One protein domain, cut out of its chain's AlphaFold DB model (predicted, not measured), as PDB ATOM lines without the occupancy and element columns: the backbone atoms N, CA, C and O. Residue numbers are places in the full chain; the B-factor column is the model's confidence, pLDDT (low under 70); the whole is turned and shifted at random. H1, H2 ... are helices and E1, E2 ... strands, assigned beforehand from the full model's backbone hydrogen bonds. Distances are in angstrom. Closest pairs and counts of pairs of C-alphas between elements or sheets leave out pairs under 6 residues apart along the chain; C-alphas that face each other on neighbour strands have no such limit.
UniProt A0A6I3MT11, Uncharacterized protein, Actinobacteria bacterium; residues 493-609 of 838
ATOM      1  N   VAL A 493     -20.355 -35.048  -5.779       90.31
ATOM      2  CA  VAL A 493     -20.695 -36.433  -5.444       90.31
ATOM      3  C   VAL A 493     -19.516 -37.120  -4.773       90.31
ATOM      4  O   VAL A 493     -18.351 -36.881  -5.102       90.31
ATOM      5  N   ASP A 494     -19.837 -37.998  -3.831       89.25
ATOM      6  CA  ASP A 494     -18.893 -38.950  -3.264       89.25
ATOM      7  C   ASP A 494     -18.684 -40.084  -4.277       89.25
ATOM      8  O   ASP A 494     -19.563 -40.925  -4.460       89.25
ATOM      9  N   ARG A 495     -17.536 -40.091  -4.971       88.75
ATOM     10  CA  ARG A 495     -17.146 -41.218  -5.829       88.75
ATOM     11  C   ARG A 495     -16.457 -42.272  -4.986       88.75
ATOM     12  O   ARG A 495     -15.469 -41.973  -4.314       88.75
ATOM     13  N   LYS A 496     -16.956 -43.503  -5.055       90.94
ATOM     14  CA  LYS A 496     -16.280 -44.693  -4.548       90.94
ATOM     15  C   LYS A 496     -15.443 -45.315  -5.663       90.94
ATOM     16  O   LYS A 496     -15.906 -45.443  -6.793       90.94
ATOM     17  N   VAL A 497     -14.234 -45.745  -5.328       90.50
ATOM     18  CA  VAL A 497     -13.411 -46.605  -6.182       90.50
ATOM     19  C   VAL A 497     -13.022 -47.834  -5.378       90.50
ATOM     20  O   VAL A 497     -12.597 -47.708  -4.229       90.50
ATOM     21  N   SER A 498     -13.188 -49.014  -5.969       91.88
ATOM     22  CA  SER A 498     -12.804 -50.292  -5.362       91.88
ATOM     23  C   SER A 498     -11.699 -50.917  -6.207       91.88
ATOM     24  O   SER A 498     -11.934 -51.249  -7.365       91.88
ATOM     25  N   VAL A 499     -10.490 -51.042  -5.662       89.44
ATOM     26  CA  VAL A 499      -9.338 -51.594  -6.386       89.44
ATOM     27  C   VAL A 499      -9.196 -53.065  -6.007       89.44
ATOM     28  O   VAL A 499      -9.135 -53.391  -4.821       89.44
ATOM     29  N   VAL A 500      -9.196 -53.959  -6.996       87.94
ATOM     30  CA  VAL A 500      -9.285 -55.418  -6.797       87.94
ATOM     31  C   VAL A 500      -8.326 -56.180  -7.714       87.94
ATOM     32  O   VAL A 500      -7.898 -55.659  -8.738       87.94
ATOM     33  N   MET A 501      -7.999 -57.425  -7.376       80.81
ATOM     34  CA  MET A 501      -7.391 -58.382  -8.313       80.81
ATOM     35  C   MET A 501      -8.476 -59.071  -9.154       80.81
ATOM     36  O   MET A 501      -9.661 -59.005  -8.825       80.81
ATOM     37  N   ALA A 502      -8.077 -59.772 -10.220       78.62
ATOM     38  CA  ALA A 502      -8.987 -60.478 -11.131       78.62
ATOM     39  C   ALA A 502      -9.899 -61.527 -10.453       78.62
ATOM     40  O   ALA A 502     -10.938 -61.886 -11.001       78.62
ATOM     41  N   ASP A 503      -9.554 -61.998  -9.247       74.50
ATOM     42  CA  ASP A 503     -10.389 -62.903  -8.447       74.50
ATOM     43  C   ASP A 503     -11.414 -62.199  -7.532       74.50
ATOM     44  O   ASP A 503     -12.114 -62.869  -6.772       74.50
ATOM     45  N   GLY A 504     -11.501 -60.866  -7.593       78.44
ATOM     46  CA  GLY A 504     -12.377 -60.033  -6.764       78.44
ATOM     47  C   GLY A 504     -11.801 -59.650  -5.396       78.44
ATOM     48  O   GLY A 504     -12.439 -58.895  -4.662       78.44
ATOM     49  N   THR A 505     -10.605 -60.123  -5.031       76.44
ATOM     50  CA  THR A 505      -9.948 -59.730  -3.775       76.44
ATOM     51  C   THR A 505      -9.607 -58.236  -3.773       76.44
ATOM     52  O   THR A 505      -8.954 -57.783  -4.714       76.44
ATOM     53  N   PRO A 506      -9.906 -57.480  -2.700       79.50
ATOM     54  CA  PRO A 506      -9.502 -56.082  -2.598       79.50
ATOM     55  C   PRO A 506      -7.995 -55.861  -2.413       79.50
ATOM     56  O   PRO A 506      -7.315 -56.612  -1.714       79.50
ATOM     57  N   ILE A 507      -7.492 -54.771  -2.994       77.25
ATOM     58  CA  ILE A 507      -6.098 -54.329  -2.911       77.25
ATOM     59  C   ILE A 507      -6.031 -53.119  -1.971       77.25
ATOM     60  O   ILE A 507      -6.421 -52.011  -2.363       77.25
ATOM     61  N   PRO A 508      -5.566 -53.296  -0.721       72.06
ATOM     62  CA  PRO A 508      -5.380 -52.181   0.188       72.06
ATOM     63  C   PRO A 508      -4.209 -51.309  -0.265       72.06
ATOM     64  O   PRO A 508      -3.249 -51.773  -0.885       72.06
ATOM     65  N   SER A 509      -4.273 -50.035   0.102       69.00
ATOM     66  CA  SER A 509      -3.201 -49.064  -0.092       69.00
ATOM     67  C   SER A 509      -2.785 -48.765  -1.540       69.00
ATOM     68  O   SER A 509      -1.673 -48.293  -1.779       69.00
ATOM     69  N   ALA A 510      -3.667 -48.993  -2.512       74.56
ATOM     70  CA  ALA A 510      -3.508 -48.466  -3.861       74.56
ATOM     71  C   ALA A 510      -3.702 -46.939  -3.850       74.56
ATOM     72  O   ALA A 510      -4.659 -46.426  -3.265       74.56
ATOM     73  N   SER A 511      -2.795 -46.214  -4.501       78.31
ATOM     74  CA  SER A 511      -2.841 -44.762  -4.675       78.31
ATOM     75  C   SER A 511      -3.733 -44.398  -5.862       78.31
ATOM     76  O   SER A 511      -3.537 -44.927  -6.949       78.31
ATOM     77  N   ILE A 512      -4.657 -43.451  -5.698       80.19
ATOM     78  CA  ILE A 512      -5.543 -42.951  -6.758       80.19
ATOM     79  C   ILE A 512      -5.273 -41.461  -6.975       80.19
ATOM     80  O   ILE A 512      -5.624 -40.639  -6.131       80.19
ATOM     81  N   SER A 513      -4.654 -41.125  -8.106       81.19
ATOM     82  CA  SER A 513      -4.313 -39.756  -8.519       81.19
ATOM     83  C   SER A 513      -5.334 -39.240  -9.538       81.19
ATOM     84  O   SER A 513      -5.549 -39.879 -10.566       81.19
ATOM     85  N   VAL A 514      -5.988 -38.104  -9.276       79.31
ATOM     86  CA  VAL A 514      -7.100 -37.605 -10.116       79.31
ATOM     87  C   VAL A 514      -6.600 -36.813 -11.327       79.31
ATOM     88  O   VAL A 514      -6.235 -35.651 -11.209       79.31
ATOM     89  N   ALA A 515      -6.608 -37.426 -12.510       76.50
ATOM     90  CA  ALA A 515      -6.039 -36.850 -13.727       76.50
ATOM     91  C   ALA A 515      -6.963 -35.841 -14.443       76.50
ATOM     92  O   ALA A 515      -6.468 -34.865 -15.008       76.50
ATOM     93  N   ASN A 516      -8.286 -36.049 -14.435       78.44
ATOM     94  CA  ASN A 516      -9.242 -35.151 -15.099       78.44
ATOM     95  C   ASN A 516      -9.467 -33.883 -14.268       78.44
ATOM     96  O   ASN A 516     -10.011 -33.939 -13.161       78.44
ATOM     97  N   SER A 517      -9.087 -32.724 -14.819       71.25
ATOM     98  CA  SER A 517      -9.173 -31.453 -14.096       71.25
ATOM     99  C   SER A 517     -10.604 -31.101 -13.686       71.25
ATOM    100  O   SER A 517     -10.772 -30.604 -12.578       71.25
ATOM    101  N   TYR A 518     -11.628 -31.453 -14.482       77.06
ATOM    102  CA  TYR A 518     -13.035 -31.215 -14.124       77.06
ATOM    103  C   TYR A 518     -13.496 -32.000 -12.884       77.06
ATOM    104  O   TYR A 518     -14.477 -31.608 -12.259       77.06
ATOM    105  N   LEU A 519     -12.835 -33.105 -12.510       78.00
ATOM    106  CA  LEU A 519     -13.190 -33.867 -11.302       78.00
ATOM    107  C   LEU A 519     -12.637 -33.231 -10.025       78.00
ATOM    108  O   LEU A 519     -13.266 -33.344  -8.971       78.00
ATOM    109  N   ALA A 520     -11.482 -32.569 -10.128       73.62
ATOM    110  CA  ALA A 520     -10.826 -31.886  -9.020       73.62
ATOM    111  C   ALA A 520     -11.320 -30.433  -8.862       73.62
ATOM    112  O   ALA A 520     -11.629 -30.010  -7.744       73.62
ATOM    113  N   TYR A 521     -11.436 -29.698  -9.977       72.56
ATOM    114  CA  TYR A 521     -11.753 -28.270 -10.024       72.56
ATOM    115  C   TYR A 521     -12.761 -27.925 -11.123       72.56
ATOM    116  O   TYR A 521     -12.619 -28.323 -12.277       72.56
ATOM    117  N   ALA A 522     -13.743 -27.100 -10.775       73.62
ATOM    118  CA  ALA A 522     -14.664 -26.488 -11.718       73.62
ATOM    119  C   ALA A 522     -14.375 -24.987 -11.788       73.62
ATOM    120  O   ALA A 522     -14.639 -24.248 -10.839       73.62
ATOM    121  N   TYR A 523     -13.822 -24.537 -12.912       69.31
ATOM    122  CA  TYR A 523     -13.783 -23.117 -13.249       69.31
ATOM    123  C   TYR A 523     -15.118 -22.757 -13.896       69.31
ATOM    124  O   TYR A 523     -15.706 -23.581 -14.592       69.31
ATOM    125  N   GLN A 524     -15.593 -21.543 -13.661       69.25
ATOM    126  CA  GLN A 524     -16.792 -20.997 -14.281       69.25
ATOM    127  C   GLN A 524     -16.588 -19.507 -14.474       69.25
ATOM    128  O   GLN A 524     -16.279 -18.799 -13.518       69.25
ATOM    129  N   PHE A 525     -16.791 -19.035 -15.693       66.38
ATOM    130  CA  PHE A 525     -16.895 -17.623 -15.993       66.38
ATOM    131  C   PHE A 525     -18.347 -17.391 -16.426       66.38
ATOM    132  O   PHE A 525     -18.831 -18.047 -17.348       66.38
ATOM    133  N   VAL A 526     -19.070 -16.517 -15.730       64.06
ATOM    134  CA  VAL A 526     -20.479 -16.201 -16.001       64.06
ATOM    135  C   VAL A 526     -20.543 -14.727 -16.359       64.06
ATOM    136  O   VAL A 526     -20.479 -13.850 -15.499       64.06
ATOM    137  N   GLY A 527     -20.586 -14.455 -17.664       66.44
ATOM    138  CA  GLY A 527     -20.303 -13.123 -18.181       66.44
ATOM    139  C   GLY A 527     -18.898 -12.675 -17.783       66.44
ATOM    140  O   GLY A 527     -17.916 -13.358 -18.067       66.44
ATOM    141  N   THR A 528     -18.814 -11.544 -17.091       61.81
ATOM    142  CA  THR A 528     -17.548 -10.926 -16.676       61.81
ATOM    143  C   THR A 528     -16.901 -11.533 -15.436       61.81
ATOM    144  O   THR A 528     -15.776 -11.168 -15.091       61.81
ATOM    145  N   ASP A 529     -17.623 -12.400 -14.733       73.56
ATOM    146  CA  ASP A 529     -17.294 -12.805 -13.374       73.56
ATOM    147  C   ASP A 529     -16.799 -14.242 -13.345       73.56
ATOM    148  O   ASP A 529     -17.285 -15.087 -14.090       73.56
ATOM    149  N   VAL A 530     -15.823 -14.525 -12.487       72.44
ATOM    150  CA  VAL A 530     -15.027 -15.754 -12.549       72.44
ATOM    151  C   VAL A 530     -14.999 -16.444 -11.199       72.44
ATOM    152  O   VAL A 530     -14.739 -15.794 -10.194       72.44
ATOM    153  N   ALA A 531     -15.179 -17.760 -11.169       76.81
ATOM    154  CA  ALA A 531     -14.999 -18.609  -9.999       76.81
ATOM    155  C   ALA A 531     -14.162 -19.855 -10.318       76.81
ATOM    156  O   ALA A 531     -14.187 -20.391 -11.425       76.81
ATOM    157  N   THR A 532     -13.457 -20.353  -9.304       78.88
ATOM    158  CA  THR A 532     -12.871 -21.694  -9.255       78.88
ATOM    159  C   THR A 532     -13.355 -22.388  -7.995       78.88
ATOM    160  O   THR A 532     -13.011 -22.002  -6.876       78.88
ATOM    161  N   TRP A 533     -14.118 -23.451  -8.188       82.50
ATOM    162  CA  TRP A 533     -14.572 -24.361  -7.153       82.50
ATOM    163  C   TRP A 533     -13.679 -25.596  -7.108       82.50
ATOM    164  O   TRP A 533     -13.241 -26.092  -8.142       82.50
ATOM    165  N   GLY A 534     -13.429 -26.115  -5.910       82.56
ATOM    166  CA  GLY A 534     -12.812 -27.418  -5.681       82.56
ATOM    167  C   GLY A 534     -13.799 -28.332  -4.967       82.56
ATOM    168  O   GLY A 534     -14.568 -27.872  -4.120       82.56
ATOM    169  N   ALA A 535     -13.767 -29.628  -5.270       82.56
ATOM    170  CA  ALA A 535     -14.614 -30.611  -4.584       82.56
ATOM    171  C   ALA A 535     -14.189 -30.865  -3.117       82.56
ATOM    172  O   ALA A 535     -14.838 -31.626  -2.401       82.56
ATOM    173  N   GLN A 536     -13.088 -30.243  -2.677       76.12
ATOM    174  CA  GLN A 536     -12.515 -30.297  -1.329       76.12
ATOM    175  C   GLN A 536     -11.944 -28.917  -0.933       76.12
ATOM    176  O   GLN A 536     -11.758 -28.071  -1.816       76.12
ATOM    177  N   PRO A 537     -11.681 -28.654   0.364       73.12
ATOM    178  CA  PRO A 537     -11.067 -27.409   0.836       73.12
ATOM    179  C   PRO A 537      -9.695 -27.106   0.219       73.12
ATOM    180  O   PRO A 537      -8.967 -28.010  -0.185       73.12
ATOM    181  N   VAL A 538      -9.324 -25.820   0.210       65.12
ATOM    182  CA  VAL A 538      -7.967 -25.349  -0.129       65.12
ATOM    183  C   VAL A 538      -6.929 -26.000   0.801       65.12
ATOM    184  O   VAL A 538      -7.176 -26.168   1.997       65.12
ATOM    185  N   ASP A 539      -5.759 -26.363   0.266       58.44
ATOM    186  CA  ASP A 539      -4.710 -27.031   1.043       58.44
ATOM    187  C   ASP A 539      -4.033 -26.124   2.083       58.44
ATOM    188  O   ASP A 539      -4.076 -24.895   2.023       58.44
ATOM    189  N   ALA A 540      -3.323 -26.743   3.029       52.16
ATOM    190  CA  ALA A 540      -2.624 -26.036   4.105       52.16
ATOM    191  C   ALA A 540      -1.470 -25.120   3.633       52.16
ATOM    192  O   ALA A 540      -0.891 -24.410   4.456       52.16
ATOM    193  N   LYS A 541      -1.116 -25.130   2.339       51.41
ATOM    194  CA  LYS A 541      -0.145 -24.209   1.730       51.41
ATOM    195  C   LYS A 541      -0.805 -23.015   1.033       51.41
ATOM    196  O   LYS A 541      -0.094 -22.074   0.690       51.41
ATOM    197  N   GLY A 542      -2.123 -23.036   0.816       50.12
ATOM    198  CA  GLY A 542      -2.843 -21.989   0.085       50.12
ATOM    199  C   GLY A 542      -2.444 -21.889  -1.391       50.12
ATOM    200  O   GLY A 542      -2.486 -20.797  -1.955       50.12
ATOM    201  N   LEU A 543      -1.989 -22.993  -1.998       43.62
ATOM    202  CA  LEU A 543      -1.503 -23.001  -3.387       43.62
ATOM    203  C   LEU A 543      -2.625 -23.233  -4.406       43.62
ATOM    204  O   LEU A 543      -2.537 -22.757  -5.538       43.62
ATOM    205  N   PHE A 544      -3.690 -23.920  -3.997       48.06
ATOM    206  CA  PHE A 544      -4.917 -24.035  -4.781       48.06
ATOM    207  C   PHE A 544      -5.753 -22.750  -4.672       48.06
ATOM    208  O   PHE A 544      -5.732 -22.064  -3.651       48.06
ATOM    209  N   GLY A 545      -6.487 -22.405  -5.733       44.72
ATOM    210  CA  GLY A 545      -7.296 -21.178  -5.780       44.72
ATOM    211  C   GLY A 545      -6.623 -19.951  -6.383       44.72
ATOM    212  O   GLY A 545      -7.233 -18.889  -6.435       44.72
ATOM    213  N   LYS A 546      -5.421 -20.082  -6.953       48.50
ATOM    214  CA  LYS A 546      -5.051 -19.202  -8.068       48.50
ATOM    215  C   LYS A 546      -5.811 -19.674  -9.312       48.50
ATOM    216  O   LYS A 546      -5.376 -20.613  -9.971       48.50
ATOM    217  N   VAL A 547      -6.908 -18.987  -9.646       42.34
ATOM    218  CA  VAL A 547      -7.727 -19.167 -10.877       42.34
ATOM    219  C   VAL A 547      -6.876 -19.093 -12.170       42.34
ATOM    220  O   VAL A 547      -7.292 -19.519 -13.238       42.34
ATOM    221  N   TRP A 548      -5.650 -18.579 -12.044       50.38
ATOM    222  CA  TRP A 548      -4.776 -18.032 -13.084       50.38
ATOM    223  C   TRP A 548      -3.500 -18.842 -13.333       50.38
ATOM    224  O   TRP A 548      -2.505 -18.305 -13.811       50.38
ATOM    225  N   CYS A 549      -3.462 -20.097 -12.892       43.34
ATOM    226  CA  CYS A 549      -2.225 -20.865 -12.805       43.34
ATOM    227  C   CYS A 549      -2.320 -22.162 -13.614       43.34
ATOM    228  O   CYS A 549      -2.653 -23.218 -13.077       43.34
ATOM    229  N   SER A 550      -1.961 -22.086 -14.902       38.06
ATOM    230  CA  SER A 550      -1.991 -23.187 -15.886       38.06
ATOM    231  C   SER A 550      -1.162 -24.423 -15.489       38.06
ATOM    232  O   SER A 550      -1.289 -25.477 -16.111       38.06
ATOM    233  N   TRP A 551      -0.314 -24.290 -14.460       36.03
ATOM    234  CA  TRP A 551       0.541 -25.339 -13.891       36.03
ATOM    235  C   TRP A 551       0.366 -25.534 -12.383       36.03
ATOM    236  O   TRP A 551       1.078 -26.328 -11.779       36.03
ATOM    237  N   CYS A 552      -0.662 -24.936 -11.770       40.81
ATOM    238  CA  CYS A 552      -1.101 -25.313 -10.422       40.81
ATOM    239  C   CYS A 552      -1.901 -26.630 -10.421       40.81
ATOM    240  O   CYS A 552      -2.707 -26.875  -9.524       40.81
ATOM    241  N   TYR A 553      -1.554 -27.540 -11.339       43.38
ATOM    242  CA  TYR A 553      -1.438 -28.967 -11.048       43.38
ATOM    243  C   TYR A 553      -0.372 -29.193  -9.955       43.38
ATOM    244  O   TYR A 553       0.612 -29.910 -10.138       43.38
ATOM    245  N   VAL A 554      -0.602 -28.626  -8.763       41.16
ATOM    246  CA  VAL A 554      -0.183 -29.297  -7.532       41.16
ATOM    247  C   VAL A 554      -0.722 -30.725  -7.672       41.16
ATOM    248  O   VAL A 554      -1.899 -30.849  -8.026       41.16
ATOM    249  N   PRO A 555       0.104 -31.777  -7.495       48.31
ATOM    250  CA  PRO A 555      -0.277 -33.146  -7.830       48.31
ATOM    251  C   PRO A 555      -1.672 -33.442  -7.269       48.31
ATOM    252  O   PRO A 555      -1.848 -33.295  -6.052       48.31
ATOM    253  N   PRO A 556      -2.659 -33.757  -8.137       55.84
ATOM    254  CA  PRO A 556      -4.054 -33.888  -7.736       55.84
ATOM    255  C   PRO A 556      -4.199 -34.828  -6.541       55.84
ATOM    256  O   PRO A 556      -3.402 -35.762  -6.422       55.84
ATOM    257  N   PRO A 557      -5.169 -34.579  -5.641       60.69
ATOM    258  CA  PRO A 557      -5.231 -35.237  -4.342       60.69
ATOM    259  C   PRO A 557      -5.140 -36.756  -4.497       60.69
ATOM    260  O   PRO A 557      -6.035 -37.393  -5.048       60.69
ATOM    261  N   ALA A 558      -4.012 -37.305  -4.042       69.06
ATOM    262  CA  ALA A 558      -3.718 -38.723  -4.109       69.06
ATOM    263  C   ALA A 558      -4.383 -39.413  -2.919       69.06
ATOM    264  O   ALA A 558      -3.956 -39.249  -1.772       69.06
ATOM    265  N   TYR A 559      -5.450 -40.158  -3.189       76.38
ATOM    266  CA  TYR A 559      -6.137 -40.956  -2.179       76.38
ATOM    267  C   TYR A 559      -5.486 -42.332  -2.057       76.38
ATOM    268  O   TYR A 559      -4.844 -42.792  -2.993       76.38
ATOM    269  N   ILE A 560      -5.653 -42.998  -0.917       71.44
ATOM    270  CA  ILE A 560      -5.080 -44.322  -0.645       71.44
ATOM    271  C   ILE A 560      -6.236 -45.249  -0.250       71.44
ATOM    272  O   ILE A 560      -7.054 -44.860   0.587       71.44
ATOM    273  N   THR A 561      -6.341 -46.440  -0.852       75.00
ATOM    274  CA  THR A 561      -7.414 -47.392  -0.513       75.00
ATOM    275  C   THR A 561      -7.286 -47.937   0.907       75.00
ATOM    276  O   THR A 561      -6.190 -48.202   1.404       75.00
ATOM    277  N   GLY A 562      -8.432 -48.093   1.574       63.56
ATOM    278  CA  GLY A 562      -8.534 -48.668   2.909       63.56
ATOM    279  C   GLY A 562      -8.253 -50.171   2.935       63.56
ATOM    280  O   GLY A 562      -7.935 -50.794   1.923       63.56
ATOM    281  N   ALA A 563      -8.401 -50.777   4.115       65.25
ATOM    282  CA  ALA A 563      -8.205 -52.218   4.296       65.25
ATOM    283  C   ALA A 563      -9.199 -53.076   3.486       65.25
ATOM    284  O   ALA A 563      -8.893 -54.213   3.154       65.25
ATOM    285  N   ASP A 564     -10.365 -52.533   3.129       73.75
ATOM    286  CA  ASP A 564     -11.349 -53.159   2.239       73.75
ATOM    287  C   ASP A 564     -11.031 -52.952   0.744       73.75
ATOM    288  O   ASP A 564     -11.875 -53.236  -0.100       73.75
ATOM    289  N   GLY A 565      -9.851 -52.410   0.416       76.19
ATOM    290  CA  GLY A 565      -9.425 -52.040  -0.934       76.19
ATOM    291  C   GLY A 565     -10.263 -50.944  -1.591       76.19
ATOM    292  O   GLY A 565     -10.137 -50.727  -2.796       76.19
ATOM    293  N   THR A 566     -11.098 -50.223  -0.832       85.62
ATOM    294  CA  THR A 566     -11.920 -49.138  -1.375       85.62
ATOM    295  C   THR A 566     -11.532 -47.775  -0.820       85.62
ATOM    296  O   THR A 566     -10.891 -47.644   0.222       85.62
ATOM    297  N   ILE A 567     -11.887 -46.724  -1.552       85.25
ATOM    298  CA  ILE A 567     -11.808 -45.347  -1.072       85.25
ATOM    299  C   ILE A 567     -12.978 -44.548  -1.622       85.25
ATOM    300  O   ILE A 567     -13.461 -44.810  -2.721       85.25
ATOM    301  N   THR A 568     -13.453 -43.584  -0.840       87.25
ATOM    302  CA  THR A 568     -14.518 -42.662  -1.239       87.25
ATOM    303  C   THR A 568     -14.008 -41.235  -1.116       87.25
ATOM    304  O   THR A 568     -13.476 -40.866  -0.069       87.25
ATOM    305  N   PHE A 569     -14.154 -40.438  -2.172       85.06
ATOM    306  CA  PHE A 569     -13.708 -39.047  -2.198       85.06
ATOM    307  C   PHE A 569     -14.671 -38.145  -2.973       85.06
ATOM    308  O   PHE A 569     -15.323 -38.562  -3.931       85.06
ATOM    309  N   LYS A 570     -14.747 -36.877  -2.558       85.31
ATOM    310  CA  LYS A 570     -15.579 -35.873  -3.228       85.31
ATOM    311  C   LYS A 570     -14.971 -35.441  -4.557       85.31
ATOM    312  O   LYS A 570     -13.781 -35.136  -4.625       85.31
ATOM    313  N   THR A 571     -15.816 -35.392  -5.583       85.44
ATOM    314  CA  THR A 571     -15.524 -34.907  -6.944       85.44
ATOM    315  C   THR A 571     -16.738 -34.175  -7.507       85.44
ATOM    316  O   THR A 571     -17.842 -34.311  -6.979       85.44
ATOM    317  N   PHE A 572     -16.574 -33.463  -8.618       86.31
ATOM    318  CA  PHE A 572     -17.718 -32.973  -9.385       86.31
ATOM    319  C   PHE A 572     -18.377 -34.083 -10.225       86.31
ATOM    320  O   PHE A 572     -17.714 -34.931 -10.836       86.31
ATOM    321  N   ASN A 573     -19.708 -34.051 -10.293       84.25
ATOM    322  CA  ASN A 573     -20.523 -34.928 -11.133       84.25
ATOM    323  C   ASN A 573     -20.636 -34.376 -12.563       84.25
ATOM    324  O   ASN A 573     -21.708 -33.992 -13.025       84.25
ATOM    325  N   THR A 574     -19.496 -34.266 -13.240       75.06
ATOM    326  CA  THR A 574     -19.412 -33.856 -14.646       75.06
ATOM    327  C   THR A 574     -19.345 -35.072 -15.572       75.06
ATOM    328  O   THR A 574     -18.671 -36.056 -15.263       75.06
ATOM    329  N   GLY A 575     -20.033 -34.990 -16.715       69.44
ATOM    330  CA  GLY A 575     -19.865 -35.916 -17.842       69.44
ATOM    331  C   GLY A 575     -18.783 -35.476 -18.838       69.44
ATOM    332  O   GLY A 575     -18.377 -36.263 -19.690       69.44
ATOM    333  N   ALA A 576     -18.298 -34.233 -18.741       72.31
ATOM    334  CA  ALA A 576     -17.221 -33.721 -19.582       72.31
ATOM    335  C   ALA A 576     -15.847 -34.106 -19.012       72.31
ATOM    336  O   ALA A 576     -15.614 -34.036 -17.803       72.31
ATOM    337  N   ARG A 577     -14.906 -34.463 -19.893       74.25
ATOM    338  CA  ARG A 577     -13.510 -34.749 -19.531       74.25
ATOM    339  C   ARG A 577     -12.568 -33.771 -20.224       74.25
ATOM    340  O   ARG A 577     -12.713 -33.514 -21.416       74.25
ATOM    341  N   SER A 578     -11.607 -33.226 -19.480       67.75
ATOM    342  CA  SER A 578     -10.532 -32.378 -20.024       67.75
ATOM    343  C   SER A 578      -9.327 -33.200 -20.501       67.75
ATOM    344  O   SER A 578      -8.428 -32.685 -21.159       67.75
ATOM    345  N   THR A 579      -9.334 -34.490 -20.182       68.50
ATOM    346  CA  THR A 579      -8.302 -35.493 -20.434       68.50
ATOM    347  C   THR A 579      -8.944 -36.761 -20.999       68.50
ATOM    348  O   THR A 579     -10.147 -36.984 -20.874       68.50
ATOM    349  N   ASN A 580      -8.137 -37.656 -21.568       73.44
ATOM    350  CA  ASN A 580      -8.586 -38.990 -21.982       73.44
ATOM    351  C   ASN A 580      -8.803 -39.972 -20.809       73.44
ATOM    352  O   ASN A 580      -9.146 -41.127 -21.046       73.44
ATOM    353  N   ARG A 581      -8.574 -39.538 -19.561       78.06
ATOM    354  CA  ARG A 581      -8.629 -40.373 -18.355       78.06
ATOM    355  C   ARG A 581      -9.030 -39.606 -17.107       78.06
ATOM    356  O   ARG A 581      -8.649 -38.446 -16.962       78.06
ATOM    357  N   ASP A 582      -9.744 -40.269 -16.204       85.25
ATOM    358  CA  ASP A 582     -10.277 -39.659 -14.985       85.25
ATOM    359  C   ASP A 582      -9.310 -39.768 -13.804       85.25
ATOM    360  O   ASP A 582      -9.081 -38.775 -13.109       85.25
ATOM    361  N   VAL A 583      -8.691 -40.937 -13.612       84.94
ATOM    362  CA  VAL A 583      -7.692 -41.192 -12.563       84.94
ATOM    363  C   VAL A 583      -6.567 -42.101 -13.066       84.94
ATOM    364  O   VAL A 583      -6.762 -42.882 -13.995       84.94
ATOM    365  N   ASP A 584      -5.413 -42.044 -12.407       85.19
ATOM    366  CA  ASP A 584      -4.375 -43.073 -12.474       85.19
ATOM    367  C   ASP A 584      -4.324 -43.812 -11.126       85.19
ATOM    368  O   ASP A 584      -4.179 -43.186 -10.072       85.19
ATOM    369  N   VAL A 585      -4.481 -45.138 -11.160       87.25
ATOM    370  CA  VAL A 585      -4.451 -46.032  -9.994       87.25
ATOM    371  C   VAL A 585      -3.112 -46.759  -9.955       87.25
ATOM    372  O   VAL A 585      -2.803 -47.538 -10.854       87.25
ATOM    373  N   SER A 586      -2.320 -46.519  -8.914       80.94
ATOM    374  CA  SER A 586      -0.955 -47.027  -8.758       80.94
ATOM    375  C   SER A 586      -0.806 -47.869  -7.493       80.94
ATOM    376  O   SER A 586      -1.145 -47.415  -6.402       80.94
ATOM    377  N   TYR A 587      -0.196 -49.049  -7.602       77.81
ATOM    378  CA  TYR A 587       0.266 -49.834  -6.455       77.81
ATOM    379  C   TYR A 587       1.779 -50.040  -6.544       77.81
ATOM    380  O   TYR A 587       2.293 -50.430  -7.592       77.81
ATOM    381  N   SER A 588       2.495 -49.797  -5.442       67.00
ATOM    382  CA  SER A 588       3.891 -50.213  -5.292       67.00
ATOM    383  C   SER A 588       4.274 -50.407  -3.825       67.00
ATOM    384  O   SER A 588       3.961 -49.579  -2.967       67.00
ATOM    385  N   ASP A 589       4.991 -51.496  -3.550       60.84
ATOM    386  CA  ASP A 589       5.518 -51.858  -2.229       60.84
ATOM    387  C   ASP A 589       7.039 -51.618  -2.089       60.84
ATOM    388  O   ASP A 589       7.604 -51.853  -1.015       60.84
ATOM    389  N   GLY A 590       7.684 -51.156  -3.169       55.44
ATOM    390  CA  GLY A 590       9.138 -51.036  -3.318       55.44
ATOM    391  C   GLY A 590       9.795 -52.136  -4.167       55.44
ATOM    392  O   GLY A 590      10.999 -52.068  -4.401       55.44
ATOM    393  N   THR A 591       9.053 -53.143  -4.641       54.25
ATOM    394  CA  THR A 591       9.565 -54.179  -5.564       54.25
ATOM    395  C   THR A 591       8.591 -54.465  -6.704       54.25
ATOM    396  O   THR A 591       9.005 -54.518  -7.859       54.25
ATOM    397  N   LEU A 592       7.297 -54.580  -6.404       60.72
ATOM    398  CA  LEU A 592       6.230 -54.533  -7.398       60.72
ATOM    399  C   LEU A 592       5.886 -53.068  -7.704       60.72
ATOM    400  O   LEU A 592       5.915 -52.215  -6.812       60.72
ATOM    401  N   SER A 593       5.556 -52.760  -8.956       72.00
ATOM    402  CA  SER A 593       5.038 -51.449  -9.353       72.00
ATOM    403  C   SER A 593       4.136 -51.597 -10.572       72.00
ATOM    404  O   SER A 593       4.584 -52.047 -11.625       72.00
ATOM    405  N   GLN A 594       2.869 -51.218 -10.432       77.12
ATOM    406  CA  GLN A 594       1.890 -51.198 -11.516       77.12
ATOM    407  C   GLN A 594       1.094 -49.897 -11.436       77.12
ATOM    408  O   GLN A 594       0.791 -49.405 -10.348       77.12
ATOM    409  N   THR A 595       0.765 -49.315 -12.587       83.44
ATOM    410  CA  THR A 595      -0.142 -48.167 -12.688       83.44
ATOM    411  C   THR A 595      -1.105 -48.396 -13.837       83.44
ATOM    412  O   THR A 595      -0.669 -48.680 -14.951       83.44
ATOM    413  N   LEU A 596      -2.399 -48.274 -13.557       88.06
ATOM    414  CA  LEU A 596      -3.474 -48.377 -14.532       88.06
ATOM    415  C   LEU A 596      -4.229 -47.053 -14.605       88.06
ATOM    416  O   LEU A 596      -4.738 -46.538 -13.611       88.06
ATOM    417  N   THR A 597      -4.316 -46.519 -15.815       89.19
ATOM    418  CA  THR A 597      -5.225 -45.428 -16.156       89.19
ATOM    419  C   THR A 597      -6.670 -45.936 -16.102       89.19
ATOM    420  O   THR A 597      -6.983 -46.968 -16.692       89.19
ATOM    421  N   HIS A 598      -7.559 -45.201 -15.434       88.19
ATOM    422  CA  HIS A 598      -8.979 -45.532 -15.324       88.19
ATOM    423  C   HIS A 598      -9.890 -44.347 -15.693       88.19
ATOM    424  O   HIS A 598      -9.515 -43.169 -15.647       88.19
ATOM    425  N   VAL A 599     -11.106 -44.694 -16.107       88.75
ATOM    426  CA  VAL A 599     -12.134 -43.822 -16.676       88.75
ATOM    427  C   VAL A 599     -13.442 -44.188 -15.987       88.75
ATOM    428  O   VAL A 599     -13.867 -45.338 -16.079       88.75
ATOM    429  N   PHE A 600     -14.076 -43.237 -15.302       86.31
ATOM    430  CA  PHE A 600     -15.274 -43.524 -14.519       86.31
ATOM    431  C   PHE A 600     -16.499 -43.696 -15.417       86.31
ATOM    432  O   PHE A 600     -16.821 -42.817 -16.221       86.31
ATOM    433  N   GLY A 601     -17.201 -44.815 -15.251       82.56
ATOM    434  CA  GLY A 601     -18.522 -45.054 -15.827       82.56
ATOM    435  C   GLY A 601     -19.651 -44.602 -14.898       82.56
ATOM    436  O   GLY A 601     -20.723 -44.237 -15.374       82.56
ATOM    437  N   THR A 602     -19.417 -44.593 -13.581       85.62
ATOM    438  CA  THR A 602     -20.435 -44.302 -12.563       85.62
ATOM    439  C   THR A 602     -19.869 -43.463 -11.400       85.62
ATOM    440  O   THR A 602     -18.826 -42.808 -11.504       85.62
ATOM    441  N   THR A 603     -20.583 -43.431 -10.269       87.94
ATOM    442  CA  THR A 603     -20.079 -42.928  -8.982       87.94
ATOM    443  C   THR A 603     -19.473 -44.024  -8.094       87.94
ATOM    444  O   THR A 603     -19.025 -43.714  -6.993       87.94
ATOM    445  N   SER A 604     -19.466 -45.293  -8.515       91.25
ATOM    446  CA  SER A 604     -18.956 -46.425  -7.731       91.25
ATOM    447  C   SER A 604     -18.347 -47.501  -8.636       91.25
ATOM    448  O   SER A 604     -18.928 -48.572  -8.814       91.25
ATOM    449  N   ASP A 605     -17.164 -47.225  -9.183       92.56
ATOM    450  CA  ASP A 605     -16.503 -48.110 -10.147       92.56
ATOM    451  C   ASP A 605     -15.462 -49.047  -9.502       92.56
ATOM    452  O   ASP A 605     -14.961 -48.825  -8.392       92.56
ATOM    453  N   ILE A 606     -15.150 -50.127 -10.223       91.44
ATOM    454  CA  ILE A 606     -14.180 -51.156  -9.840       91.44
ATOM    455  C   ILE A 606     -12.979 -51.077 -10.787       91.44
ATOM    456  O   ILE A 606     -13.147 -50.992 -12.003       91.44
ATOM    457  N   VAL A 607     -11.768 -51.121 -10.228       91.44
ATOM    458  CA  VAL A 607     -10.507 -51.121 -10.980       91.44
ATOM    459  C   VAL A 607      -9.779 -52.431 -10.717       91.44
ATOM    460  O   VAL A 607      -9.211 -52.629  -9.641       91.44
ATOM    461  N   THR A 608      -9.806 -53.325 -11.700       90.50
ATOM    462  CA  THR A 608      -9.069 -54.591 -11.651       90.50
ATOM    463  C   THR A 608      -7.597 -54.350 -11.973       90.50
ATOM    464  O   THR A 608      -7.277 -53.755 -13.000       90.50
ATOM    465  N   MET A 609      -6.694 -54.807 -11.106       85.56
ATOM    466  CA  MET A 609      -5.249 -54.819 -11.341       85.56
ATOM    467  C   MET A 609      -4.812 -56.235 -11.722       85.56
ATOM    468  O   MET A 609      -4.549 -57.084 -10.866       85.56
TER     469      MET A 609
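AT A GLANCE: This is residues 493 to 609 of the 838 residues of an uncharacterized protein of Actinobacteria bacterium (UniProt A0A6I3MT11). Two small three-stranded sheets, E5, E1, E8 and E2, E6, E7, stand partly face to face as a loose sandwich, and the hairpin of E3 and E4 extends the model beyond one end of them. A long stretch without named elements, residues 535 to 565, starts at the foot of this hairpin and runs back to the sheets, where residues 559 to 560 pair with E2. The printed part has 117 residues, with eight named strands and one named helix in the order E1, E2, H1, E3, E4, E5, E6, E7, E8; the sheet E5, E1, E8 is mixed and the sheet E2, E6, E7 antiparallel. The class is mostly strand, though under half of the residues, 52 of 117, are in named elements. The whole is compact, with a radius of gyration of the C-alphas of 15.3 A, yet elongated, spanning 53 by 28 by 22 A.

HOW THE PARTS SIT: E1, residues 493 to 500, is the inner strand of an only just strongly twisted sheet. Its antiparallel neighbour is E5, residues 566 to 572, with N 495 and O 569 within hydrogen-bond range at 2.9 A. Its parallel neighbour is E8, residues 604 to 608, with N 607 and O 498 at 2.9 A. E2, residues 511 to 514, is an edge strand of the other sheet, antiparallel to E6, residues 583 to 588, with N 511 and O 586 at 2.8 A. E6 forms a hairpin with E7, residues 593 to 598, with N 585 and O 596 at 2.8 A. Between the sheets, the closest C-alphas of E7 and E8 are those of His 598 and Val 607, 7.2 A apart; E1 and E6 are only just apart, closest 8.2 A. H1, residues 517 to 520, only grazes the sheet E5, E1, E8; its closest C-alpha to E5 is that of Leu 519, 5.0 A from Phe 572. It is too short for any O i to N i+4 pair. E3, residues 521 to 526, forms a hairpin with E4, residues 529 to 534, with N 524 and O 531 at 2.9 A.

IN THESE COORDINATES: E1 begins at C-alpha 493, (-20.695, -36.433, -5.444), and is 22.2 A long. E2 measures 9.9 A and H1 5.4 A. E3 spans 16.0 A and E4 17.1 A, beginning at C-alpha 529, (-17.294, -12.805, -13.374). E5 measures 18.9 A, E6 16.4 A and E7 16.3 A. E8 is 13.4 A long and ends at C-alpha 608, (-9.069, -54.591, -11.651).

THE WHOLE: The C-alphas farthest apart, those of Asp 503 and Thr 528, are 53.1 A apart. The printed part has no cut, and its long link is E4 to E5. The mean pLDDT of the printed part is 73.2; 38 residues are under 70, among them residues 538 to 558.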